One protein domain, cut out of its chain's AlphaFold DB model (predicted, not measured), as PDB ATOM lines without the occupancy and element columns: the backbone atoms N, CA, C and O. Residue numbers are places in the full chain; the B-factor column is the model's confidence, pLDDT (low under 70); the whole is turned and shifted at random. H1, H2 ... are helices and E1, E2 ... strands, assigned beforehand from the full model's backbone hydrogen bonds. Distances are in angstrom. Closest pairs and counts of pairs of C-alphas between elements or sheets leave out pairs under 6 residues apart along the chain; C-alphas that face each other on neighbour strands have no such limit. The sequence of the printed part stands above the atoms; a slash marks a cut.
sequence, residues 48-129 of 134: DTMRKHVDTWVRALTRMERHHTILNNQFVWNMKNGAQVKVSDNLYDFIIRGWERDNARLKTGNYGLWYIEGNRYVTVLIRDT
ATOM      1  N   ASP A  48      43.096   7.862 113.778       90.00
ATOM      2  CA  ASP A  48      43.704   7.122 112.668       90.00
ATOM      3  C   ASP A  48      44.772   6.127 113.136       90.00
ATOM      4  O   ASP A  48      44.925   5.058 112.539       90.00
ATOM      5  N   THR A  49      45.457   6.424 114.246       89.25
ATOM      6  CA  THR A  49      46.422   5.508 114.864       89.25
ATOM      7  C   THR A  49      45.723   4.238 115.340       89.25
ATOM      8  O   THR A  49      46.148   3.138 114.993       89.25
ATOM      9  N   MET A  50      44.608   4.367 116.063       85.69
ATOM     10  CA  MET A  50      43.857   3.204 116.545       85.69
ATOM     11  C   MET A  50      43.220   2.415 115.406       85.69
ATOM     12  O   MET A  50      43.313   1.188 115.378       85.69
ATOM     13  N   ARG A  51      42.628   3.109 114.426       88.31
ATOM     14  CA  ARG A  51      41.984   2.470 113.273       88.31
ATOM     15  C   ARG A  51      42.963   1.621 112.464       88.31
ATOM     16  O   ARG A  51      42.628   0.504 112.081       88.31
ATOM     17  N   LYS A  52      44.174   2.130 112.217       94.19
ATOM     18  CA  LYS A  52      45.221   1.416 111.468       94.19
ATOM     19  C   LYS A  52      45.707   0.150 112.180       94.19
ATOM     20  O   LYS A  52      46.180  -0.774 111.527       94.19
ATOM     21  N   HIS A  53      45.601   0.112 113.506       94.69
ATOM     22  CA  HIS A  53      46.180  -0.932 114.349       94.69
ATOM     23  C   HIS A  53      45.122  -1.702 115.158       94.69
ATOM     24  O   HIS A  53      45.424  -2.220 116.235       94.69
ATOM     25  N   VAL A  54      43.896  -1.804 114.627       92.50
ATOM     26  CA  VAL A  54      42.748  -2.414 115.319       92.50
ATOM     27  C   VAL A  54      43.026  -3.847 115.786       92.50
ATOM     28  O   VAL A  54      42.685  -4.191 116.914       92.50
ATOM     29  N   ASP A  55      43.725  -4.660 114.993       94.69
ATOM     30  CA  ASP A  55      44.016  -6.056 115.349       94.69
ATOM     31  C   ASP A  55      44.971  -6.164 116.545       94.69
ATOM     32  O   ASP A  55      44.754  -6.953 117.470       94.69
ATOM     33  N   THR A  56      46.028  -5.347 116.557       95.69
ATOM     34  CA  THR A  56      46.971  -5.274 117.680       95.69
ATOM     35  C   THR A  56      46.267  -4.776 118.936       95.69
ATOM     36  O   THR A  56      46.468  -5.340 120.012       95.69
ATOM     37  N   TRP A  57      45.407  -3.767 118.787       93.75
ATOM     38  CA  TRP A  57      44.580  -3.239 119.865       93.75
ATOM     39  C   TRP A  57      43.680  -4.317 120.477       93.75
ATOM     40  O   TRP A  57      43.748  -4.560 121.680       93.75
ATOM     41  N   VAL A  58      42.880  -5.008 119.657       93.00
ATOM     42  CA  VAL A  58      41.945  -6.043 120.122       93.00
ATOM     43  C   VAL A  58      42.695  -7.166 120.831       93.00
ATOM     44  O   VAL A  58      42.266  -7.622 121.889       93.00
ATOM     45  N   ARG A  59      43.851  -7.589 120.307       94.56
ATOM     46  CA  ARG A  59      44.687  -8.598 120.970       94.56
ATOM     47  C   ARG A  59      45.211  -8.122 122.322       94.56
ATOM     48  O   ARG A  59      45.205  -8.910 123.266       94.56
ATOM     49  N   ALA A  60      45.661  -6.871 122.425       95.25
ATOM     50  CA  ALA A  60      46.158  -6.305 123.678       95.25
ATOM     51  C   ALA A  60      45.042  -6.215 124.725       95.25
ATOM     52  O   ALA A  60      45.227  -6.683 125.850       95.25
ATOM     53  N   LEU A  61      43.863  -5.726 124.322       94.62
ATOM     54  CA  LEU A  61      42.675  -5.682 125.168       94.62
ATOM     55  C   LEU A  61      42.313  -7.079 125.682       94.62
ATOM     56  O   LEU A  61      42.257  -7.279 126.888       94.62
ATOM     57  N   THR A  62      42.194  -8.075 124.800       92.62
ATOM     58  CA  THR A  62      41.876  -9.459 125.191       92.62
ATOM     59  C   THR A  62      42.897 -10.054 126.168       92.62
ATOM     60  O   THR A  62      42.536 -10.853 127.034       92.62
ATOM     61  N   ARG A  63      44.187  -9.701 126.062       92.88
ATOM     62  CA  ARG A  63      45.192 -10.151 127.041       92.88
ATOM     63  C   ARG A  63      44.961  -9.535 128.405       92.88
ATOM     64  O   ARG A  63      44.988 -10.260 129.394       92.88
ATOM     65  N   MET A  64      44.731  -8.229 128.441       94.12
ATOM     66  CA  MET A  64      44.485  -7.497 129.676       94.12
ATOM     67  C   MET A  64      43.152  -7.911 130.319       94.12
ATOM     68  O   MET A  64      43.079  -8.022 131.541       94.12
ATOM     69  N   GLU A  65      42.139  -8.257 129.517       92.69
ATOM     70  CA  GLU A  65      40.834  -8.753 129.977       92.69
ATOM     71  C   GLU A  65      40.918 -10.041 130.806       92.69
ATOM     72  O   GLU A  65      40.123 -10.275 131.713       92.69
ATOM     73  N   ARG A  66      41.949 -10.861 130.587       91.69
ATOM     74  CA  ARG A  66      42.193 -12.074 131.388       91.69
ATOM     75  C   ARG A  66      42.664 -11.792 132.818       91.69
ATOM     76  O   ARG A  66      42.641 -12.694 133.652       91.69
ATOM     77  N   HIS A  67      43.091 -10.563 133.097       92.44
ATOM     78  CA  HIS A  67      43.690 -10.154 134.370       92.44
ATOM     79  C   HIS A  67      42.895  -9.057 135.088       92.44
ATOM     80  O   HIS A  67      43.393  -8.445 136.037       92.44
ATOM     81  N   HIS A  68      41.649  -8.824 134.673       92.31
ATOM     82  CA  HIS A  68      40.680  -8.100 135.484       92.31
ATOM     83  C   HIS A  68      39.484  -8.983 135.833       92.31
ATOM     84  O   HIS A  68      39.254 -10.043 135.256       92.31
ATOM     85  N   THR A  69      38.723  -8.527 136.813       92.62
ATOM     86  CA  THR A  69      37.427  -9.073 137.192       92.62
ATOM     87  C   THR A  69      36.489  -7.923 137.544       92.62
ATOM     88  O   THR A  69      36.895  -6.756 137.510       92.62
ATOM     89  N   ILE A  70      35.241  -8.249 137.864       93.62
ATOM     90  CA  ILE A  70      34.270  -7.295 138.385       93.62
ATOM     91  C   ILE A  70      34.101  -7.539 139.882       93.62
ATOM     92  O   ILE A  70      33.742  -8.635 140.304       93.62
ATOM     93  N   LEU A  71      34.320  -6.502 140.687       93.06
ATOM     94  CA  LEU A  71      34.056  -6.515 142.124       93.06
ATOM     95  C   LEU A  71      33.270  -5.259 142.485       93.06
ATOM     96  O   LEU A  71      33.672  -4.158 142.124       93.06
ATOM     97  N   ASN A  72      32.148  -5.419 143.191       92.00
ATOM     98  CA  ASN A  72      31.283  -4.306 143.603       92.00
ATOM     99  C   ASN A  72      30.912  -3.362 142.438       92.00
ATOM    100  O   ASN A  72      30.992  -2.142 142.568       92.00
ATOM    101  N   ASN A  73      30.525  -3.942 141.294       91.75
ATOM    102  CA  ASN A  73      30.174  -3.221 140.064       91.75
ATOM    103  C   ASN A  73      31.301  -2.316 139.522       91.75
ATOM    104  O   ASN A  73      31.043  -1.223 139.023       91.75
ATOM    105  N   GLN A  74      32.559  -2.740 139.658       94.81
ATOM    106  CA  GLN A  74      33.733  -2.031 139.143       94.81
ATOM    107  C   GLN A  74      34.738  -3.016 138.549       94.81
ATOM    108  O   GLN A  74      34.906  -4.124 139.059       94.81
ATOM    109  N   PHE A  75      35.439  -2.587 137.503       95.75
ATOM    110  CA  PHE A  75      36.618  -3.270 136.992       95.75
ATOM    111  C   PHE A  75      37.743  -3.194 138.025       95.75
ATOM    112  O   PHE A  75      38.121  -2.104 138.458       95.75
ATOM    113  N   VAL A  76      38.307  -4.345 138.386       95.31
ATOM    114  CA  VAL A  76      39.490  -4.445 139.250       95.31
ATOM    115  C   VAL A  76      40.507  -5.352 138.573       95.31
ATOM    116  O   VAL A  76      40.170  -6.448 138.133       95.31
ATOM    117  N   TRP A  77      41.767  -4.931 138.498       94.44
ATOM    118  CA  TRP A  77      42.853  -5.645 137.815       94.44
ATOM    119  C   TRP A  77      44.064  -5.826 138.727       94.44
ATOM    120  O   TRP A  77      44.264  -5.064 139.667       94.44
ATOM    121  N   ASN A  78      44.870  -6.851 138.453       91.62
ATOM    122  CA  ASN A  78      46.058  -7.177 139.248       91.62
ATOM    123  C   ASN A  78      47.384  -6.987 138.485       91.62
ATOM    124  O   ASN A  78      48.457  -7.295 139.008       91.62
ATOM    125  N   MET A  79      47.312  -6.458 137.260       92.75
ATOM    126  CA  MET A  79      48.469  -6.064 136.452       92.75
ATOM    127  C   MET A  79      49.055  -4.738 136.948       92.75
ATOM    128  O   MET A  79      48.324  -3.755 137.077       92.75
ATOM    129  N   LYS A  80      50.376  -4.689 137.139       92.00
ATOM    130  CA  LYS A  80      51.147  -3.494 137.527       92.00
ATOM    131  C   LYS A  80      51.658  -2.683 136.327       92.00
ATOM    132  O   LYS A  80      51.914  -1.498 136.482       92.00
ATOM    133  N   ASN A  81      51.880  -3.327 135.178       93.94
ATOM    134  CA  ASN A  81      52.355  -2.703 133.935       93.94
ATOM    135  C   ASN A  81      52.069  -3.601 132.719       93.94
ATOM    136  O   ASN A  81      51.639  -4.750 132.874       93.94
ATOM    137  N   GLY A  82      52.338  -3.094 131.512       93.06
ATOM    138  CA  GLY A  82      52.099  -3.831 130.272       93.06
ATOM    139  C   GLY A  82      53.035  -5.027 130.088       93.06
ATOM    140  O   GLY A  82      52.623  -6.075 129.578       93.06
ATOM    141  N   ALA A  83      54.285  -4.920 130.549       92.44
ATOM    142  CA  ALA A  83      55.294  -5.961 130.358       92.44
ATOM    143  C   ALA A  83      54.887  -7.308 130.981       92.44
ATOM    144  O   ALA A  83      55.134  -8.355 130.377       92.44
ATOM    145  N   GLN A  84      54.185  -7.292 132.124       90.69
ATOM    146  CA  GLN A  84      53.640  -8.504 132.758       90.69
ATOM    147  C   GLN A  84      52.692  -9.295 131.846       90.69
ATOM    148  O   GLN A  84      52.575 -10.510 131.990       90.69
ATOM    149  N   VAL A  85      52.049  -8.619 130.891       91.88
ATOM    150  CA  VAL A  85      51.081  -9.203 129.952       91.88
ATOM    151  C   VAL A  85      51.538  -9.136 128.491       91.88
ATOM    152  O   VAL A  85      50.747  -9.329 127.563       91.88
ATOM    153  N   LYS A  86      52.842  -8.909 128.267       93.88
ATOM    154  CA  LYS A  86      53.467  -8.764 126.939       93.88
ATOM    155  C   LYS A  86      52.800  -7.679 126.078       93.88
ATOM    156  O   LYS A  86      52.565  -7.883 124.886       93.88
ATOM    157  N   VAL A  87      52.468  -6.553 126.690       95.94
ATOM    158  CA  VAL A  87      51.890  -5.366 126.047       95.94
ATOM    159  C   VAL A  87      52.796  -4.172 126.357       95.94
ATOM    160  O   VAL A  87      53.409  -4.125 127.419       95.94
ATOM    161  N   SER A  88      52.929  -3.217 125.441       96.94
ATOM    162  CA  SER A  88      53.670  -1.985 125.713       96.94
ATOM    163  C   SER A  88      52.960  -1.114 126.743       96.94
ATOM    164  O   SER A  88      51.733  -1.127 126.847       96.94
ATOM    165  N   ASP A  89      53.719  -0.305 127.482       96.38
ATOM    166  CA  ASP A  89      53.131   0.586 128.487       96.38
ATOM    167  C   ASP A  89      52.183   1.620 127.856       96.38
ATOM    168  O   ASP A  89      51.153   1.943 128.436       96.38
ATOM    169  N   ASN A  90      52.433   2.042 126.608       95.88
ATOM    170  CA  ASN A  90      51.526   2.924 125.863       95.88
ATOM    171  C   ASN A  90      50.117   2.316 125.719       95.88
ATOM    172  O   ASN A  90      49.109   2.970 125.996       95.88
ATOM    173  N   LEU A  91      50.050   1.045 125.308       96.94
ATOM    174  CA  LEU A  91      48.799   0.295 125.193       96.94
ATOM    175  C   LEU A  91      48.177   0.018 126.564       96.94
ATOM    176  O   LEU A  91      46.971   0.199 126.726       96.94
ATOM    177  N   TYR A  92      48.992  -0.397 127.537       97.19
ATOM    178  CA  TYR A  92      48.547  -0.659 128.904       97.19
ATOM    179  C   TYR A  92      47.866   0.574 129.501       97.19
ATOM    180  O   TYR A  92      46.692   0.508 129.861       97.19
ATOM    181  N   ASP A  93      48.548   1.717 129.509       97.19
ATOM    182  CA  ASP A  93      48.027   2.955 130.082       97.19
ATOM    183  C   ASP A  93      46.758   3.418 129.363       97.19
ATOM    184  O   ASP A  93      45.833   3.946 129.981       97.19
ATOM    185  N   PHE A  94      46.688   3.233 128.042       96.06
ATOM    186  CA  PHE A  94      45.493   3.570 127.279       96.06
ATOM    187  C   PHE A  94      44.283   2.717 127.681       96.06
ATOM    188  O   PHE A  94      43.197   3.269 127.865       96.06
ATOM    189  N   ILE A  95      44.469   1.408 127.873       96.50
ATOM    190  CA  ILE A  95      43.409   0.490 128.325       96.50
ATOM    191  C   ILE A  95      42.991   0.818 129.759       96.50
ATOM    192  O   ILE A  95      41.795   0.969 130.017       96.50
ATOM    193  N   ILE A  96      43.956   0.997 130.669       97.69
ATOM    194  CA  ILE A  96      43.688   1.335 132.072       97.69
ATOM    195  C   ILE A  96      42.872   2.625 132.174       97.69
ATOM    196  O   ILE A  96      41.831   2.627 132.830       97.69
ATOM    197  N   ARG A  97      43.242   3.690 131.446       97.44
ATOM    198  CA  ARG A  97      42.453   4.936 131.415       97.44
ATOM    199  C   ARG A  97      41.018   4.727 130.923       97.44
ATOM    200  O   ARG A  97      40.116   5.468 131.320       97.44
ATOM    201  N   GLY A  98      40.800   3.761 130.030       96.06
ATOM    202  CA  GLY A  98      39.469   3.345 129.593       96.06
ATOM    203  C   GLY A  98      38.655   2.761 130.748       96.06
ATOM    204  O   GLY A  98      37.580   3.271 131.060       96.06
ATOM    205  N   TRP A  99      39.197   1.756 131.438       97.31
ATOM    206  CA  TRP A  99      38.534   1.129 132.586       97.31
ATOM    207  C   TRP A  99      38.345   2.078 133.770       97.31
ATOM    208  O   TRP A  99      37.319   2.021 134.440       97.31
ATOM    209  N   GLU A 100      39.279   2.994 134.022       98.00
ATOM    210  CA  GLU A 100      39.129   4.028 135.049       98.00
ATOM    211  C   GLU A 100      37.963   4.973 134.743       98.00
ATOM    212  O   GLU A 100      37.179   5.309 135.635       98.00
ATOM    213  N   ARG A 101      37.807   5.372 133.475       97.31
ATOM    214  CA  ARG A 101      36.675   6.190 133.022       97.31
ATOM    215  C   ARG A 101      35.351   5.454 133.186       97.31
ATOM    216  O   ARG A 101      34.367   6.056 133.615       97.31
ATOM    217  N   ASP A 102      35.330   4.168 132.872       96.69
ATOM    218  CA  ASP A 102      34.154   3.327 133.058       96.69
ATOM    219  C   ASP A 102      33.825   3.133 134.542       96.69
ATOM    220  O   ASP A 102      32.692   3.371 134.950       96.69
ATOM    221  N   ASN A 103      34.816   2.873 135.393       98.06
ATOM    222  CA  ASN A 103      34.637   2.852 136.845       98.06
ATOM    223  C   ASN A 103      34.092   4.181 137.388       98.06
ATOM    224  O   ASN A 103      33.242   4.177 138.280       98.06
ATOM    225  N   ALA A 104      34.535   5.325 136.857       97.62
ATOM    226  CA  ALA A 104      33.984   6.627 137.227       97.62
ATOM    227  C   ALA A 104      32.499   6.760 136.844       97.62
ATOM    228  O   ALA A 104      31.712   7.298 137.622       97.62
ATOM    229  N   ARG A 105      32.090   6.221 135.686       95.88
ATOM    230  CA  ARG A 105      30.678   6.163 135.275       95.88
ATOM    231  C   ARG A 105      29.859   5.248 136.180       95.88
ATOM    232  O   ARG A 105      28.801   5.662 136.645       95.88
ATOM    233  N   LEU A 106      30.355   4.050 136.485       96.44
ATOM    234  CA  LEU A 106      29.671   3.074 137.344       96.44
ATOM    235  C   LEU A 106      29.421   3.629 138.752       96.44
ATOM    236  O   LEU A 106      28.337   3.460 139.303       96.44
ATOM    237  N   LYS A 107      30.377   4.392 139.300       96.25
ATOM    238  CA  LYS A 107      30.237   5.077 140.599       96.25
ATOM    239  C   LYS A 107      29.098   6.094 140.650       96.25
ATOM    240  O   LYS A 107      28.632   6.402 141.740       96.25
ATOM    241  N   THR A 108      28.640   6.611 139.508       95.12
ATOM    242  CA  THR A 108      27.497   7.540 139.484       95.12
ATOM    243  C   THR A 108      26.168   6.852 139.797       95.12
ATOM    244  O   THR A 108      25.189   7.537 140.066       95.12
ATOM    245  N   GLY A 109      26.109   5.517 139.720       92.69
ATOM    246  CA  GLY A 109      24.874   4.751 139.867       92.69
ATOM    247  C   GLY A 109      23.933   4.830 138.661       92.69
ATOM    248  O   GLY A 109      22.915   4.155 138.664       92.69
ATOM    249  N   ASN A 110      24.267   5.601 137.618       93.62
ATOM    250  CA  ASN A 110      23.460   5.713 136.394       93.62
ATOM    251  C   ASN A 110      23.816   4.659 135.335       93.62
ATOM    252  O   ASN A 110      23.115   4.526 134.328       93.62
ATOM    253  N   TYR A 111      24.926   3.950 135.537       94.88
ATOM    254  CA  TYR A 111      25.479   2.984 134.598       94.88
ATOM    255  C   TYR A 111      25.608   1.604 135.240       94.88
ATOM    256  O   TYR A 111      25.921   1.485 136.426       94.88
ATOM    257  N   GLY A 112      25.404   0.573 134.427       93.62
ATOM    258  CA  GLY A 112      25.622  -0.826 134.768       93.62
ATOM    259  C   GLY A 112      26.618  -1.481 133.816       93.62
ATOM    260  O   GLY A 112      26.985  -0.916 132.783       93.62
ATOM    261  N   LEU A 113      27.053  -2.685 134.177       93.94
ATOM    262  CA  LEU A 113      27.895  -3.528 133.336       93.94
ATOM    263  C   LEU A 113      27.033  -4.542 132.593       93.94
ATOM    264  O   LEU A 113      26.313  -5.321 133.214       93.94
ATOM    265  N   TRP A 114      27.149  -4.559 131.269       92.25
ATOM    266  CA  TRP A 114      26.543  -5.571 130.416       92.25
ATOM    267  C   TRP A 114      27.604  -6.579 129.979       92.25
ATOM    268  O   TRP A 114      28.642  -6.201 129.431       92.25
ATOM    269  N   TYR A 115      27.352  -7.860 130.240       91.31
ATOM    270  CA  TYR A 115      28.243  -8.941 129.833       91.31
ATOM    271  C   TYR A 115      28.152  -9.175 128.323       91.31
ATOM    272  O   TYR A 115      27.058  -9.287 127.777       91.31
ATOM    273  N   ILE A 116      29.304  -9.276 127.660       88.50
ATOM    274  CA  ILE A 116      29.377  -9.607 126.234       88.50
ATOM    275  C   ILE A 116      29.822 -11.060 126.069       88.50
ATOM    276  O   ILE A 116      29.025 -11.915 125.695       88.50
ATOM    277  N   GLU A 117      31.089 -11.348 126.366       87.19
ATOM    278  CA  GLU A 117      31.673 -12.687 126.261       87.19
ATOM    279  C   GLU A 117      32.991 -12.784 127.045       87.19
ATOM    280  O   GLU A 117      33.719 -11.800 127.185       87.19
ATOM    281  N   GLY A 118      33.341 -13.979 127.526       84.56
ATOM    282  CA  GLY A 118      34.601 -14.218 128.234       84.56
ATOM    283  C   GLY A 118      34.716 -13.375 129.506       84.56
ATOM    284  O   GLY A 118      33.958 -13.573 130.445       84.56
ATOM    285  N   ASN A 119      35.658 -12.430 129.526       84.88
ATOM    286  CA  ASN A 119      35.804 -11.446 130.608       84.88
ATOM    287  C   ASN A 119      35.380 -10.031 130.178       84.88
ATOM    288  O   ASN A 119      35.623  -9.068 130.903       84.88
ATOM    289  N   ARG A 120      34.781  -9.876 128.992       88.81
ATOM    290  CA  ARG A 120      34.440  -8.577 128.418       88.81
ATOM    291  C   ARG A 120      33.076  -8.107 128.904       88.81
ATOM    292  O   ARG A 120      32.057  -8.772 128.710       88.81
ATOM    293  N   TYR A 121      33.076  -6.904 129.464       92.12
ATOM    294  CA  TYR A 121      31.887  -6.162 129.859       92.12
ATOM    295  C   TYR A 121      31.906  -4.793 129.191       92.12
ATOM    296  O   TYR A 121      32.974  -4.219 128.976       92.12
ATOM    297  N   VAL A 122      30.728  -4.253 128.901       91.69
ATOM    298  CA  VAL A 122      30.569  -2.873 128.434       91.69
ATOM    299  C   VAL A 122      29.756  -2.073 129.440       91.69
ATOM    300  O   VAL A 122      28.803  -2.575 130.035       91.69
ATOM    301  N   THR A 123      30.144  -0.817 129.637       94.00
ATOM    302  CA  THR A 123      29.427   0.108 130.516       94.00
ATOM    303  C   THR A 123      28.251   0.718 129.756       94.00
ATOM    304  O   THR A 123      28.453   1.403 128.754       94.00
ATOM    305  N   VAL A 124      27.029   0.498 130.239       94.00
ATOM    306  CA  VAL A 124      25.776   0.943 129.603       94.00
ATOM    307  C   VAL A 124      24.944   1.774 130.569       94.00
ATOM    308  O   VAL A 124      25.052   1.611 131.784       94.00
ATOM    309  N   LEU A 125      24.125   2.695 130.058       92.44
ATOM    310  CA  LEU A 125      23.174   3.420 130.901       92.44
ATOM    311  C   LEU A 125      22.105   2.446 131.405       92.44
ATOM    312  O   LEU A 125      21.559   1.668 130.629       92.44
ATOM    313  N   ILE A 126      21.757   2.512 132.690       87.88
ATOM    314  CA  ILE A 126      20.796   1.570 133.291       87.88
ATOM    315  C   ILE A 126      19.422   1.656 132.615       87.88
ATOM    316  O   ILE A 126      18.792   0.632 132.374       87.88
ATOM    317  N   ARG A 127      18.979   2.851 132.218       80.69
ATOM    318  CA  ARG A 127      17.724   3.019 131.462       80.69
ATOM    319  C   ARG A 127      17.695   2.273 130.116       80.69
ATOM    320  O   ARG A 127      16.611   1.998 129.618       80.69
ATOM    321  N   ASP A 128      18.856   1.939 129.551       70.88
ATOM    322  CA  ASP A 128      18.955   1.190 128.294       70.88
ATOM    323  C   ASP A 128      18.899  -0.330 128.560       70.88
ATOM    324  O   ASP A 128      18.489  -1.091 127.694       70.88
ATOM    325  N   THR A 129      19.206  -0.784 129.785       60.94
ATOM    326  CA  THR A 129      19.132  -2.210 130.181       60.94
ATOM    327  C   THR A 129      17.711  -2.718 130.439       60.94
ATOM    328  O   THR A 129      17.486  -3.923 130.490       60.94
TER     329      THR A 129
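AT A GLANCE: This is residues 48 to 129 of the 134 residues of an uncharacterized protein of Butyricimonas faecalis (UniProt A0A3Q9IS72). One long helix, H3, has two separate two-stranded hairpins packed on the part of it toward its last residue: E1 and E2, reaching it mainly through E2, and E3 and E4, with both strands near it. H2 meets H3 near its other end at a steep angle, and residues 48 to 55, of which 48 to 52 belong to H1, stick out beyond. The 82 printed residues hold four named helices and four named strands in the order H1 H2 E1 E2 H3 E3 E4 H4, a mixed class of helices and strands, with two antiparallel sheets, E1 - E2 and E3 - E4. The whole is compact, with a radius of gyration of the C-alphas of 13.2 A and spans of 35 by 29 by 21 A.

HOW THE PARTS SIT: Begin at H1, residues 48 to 52, which is close to but not clearly touching H2, residues 54 to 65; their closest C-alphas, of Met 50 and Trp 57, are 7.3 A apart. H2 touches H3, residues 89 to 106, which touches it with its residues 91 to 95 alone; the closest C-alphas, of Leu 61 and Ile 95, are 7.0 A apart. Their lines stand at a steep tilt of 64 degrees, the same way. Next look at the hairpin of E1, residues 68 to 71, and E2, residues 74 to 77, where N 69 and O 76 are within hydrogen-bond range at 2.9 A. The closest C-alphas of E2 and H3, of Gln 74 and Asn 103, are 5.5 A apart, while E1 and H3 are apart. In the second hairpin, E3, residues 111 to 117, and E4, residues 120 to 125, find N 114 and O 122 within hydrogen-bond range at 2.9 A. The closest C-alphas of H3 and E4, of Asp 102 and Thr 123, are 6.3 A apart; those of H3 and E3, of Arg 105 and Tyr 111, 6.1 A. E2 and E3 are only just apart, at 8.4 A. H4, residues 126 to 129, is apart from H3. In H1, H2 and H3 every O i to N i+4 pair is within hydrogen-bond range; H4 is too short for such a pair.

IN THESE COORDINATES: Find C-alpha 48 at (43.704, 7.122, 112.668), where H1 begins. H2 then runs 16.1 A from first to last C-alpha. H3 starts at C-alpha 89, (53.131, 0.586, 128.487), and runs 25.2 A. E3 is 18.8 A long and E4 16.6 A. H4 ends at C-alpha 129, (19.132, -2.210, 130.181).

THE WHOLE: The two C-alphas farthest apart, of Ala 83 and Arg 127, are 38.6 A apart. The printed part has no cut, and the long link is E2 to H3, with 11 residues. Mean pLDDT of the printed part is 92.7; look for low confidence, under 70, at residue 129.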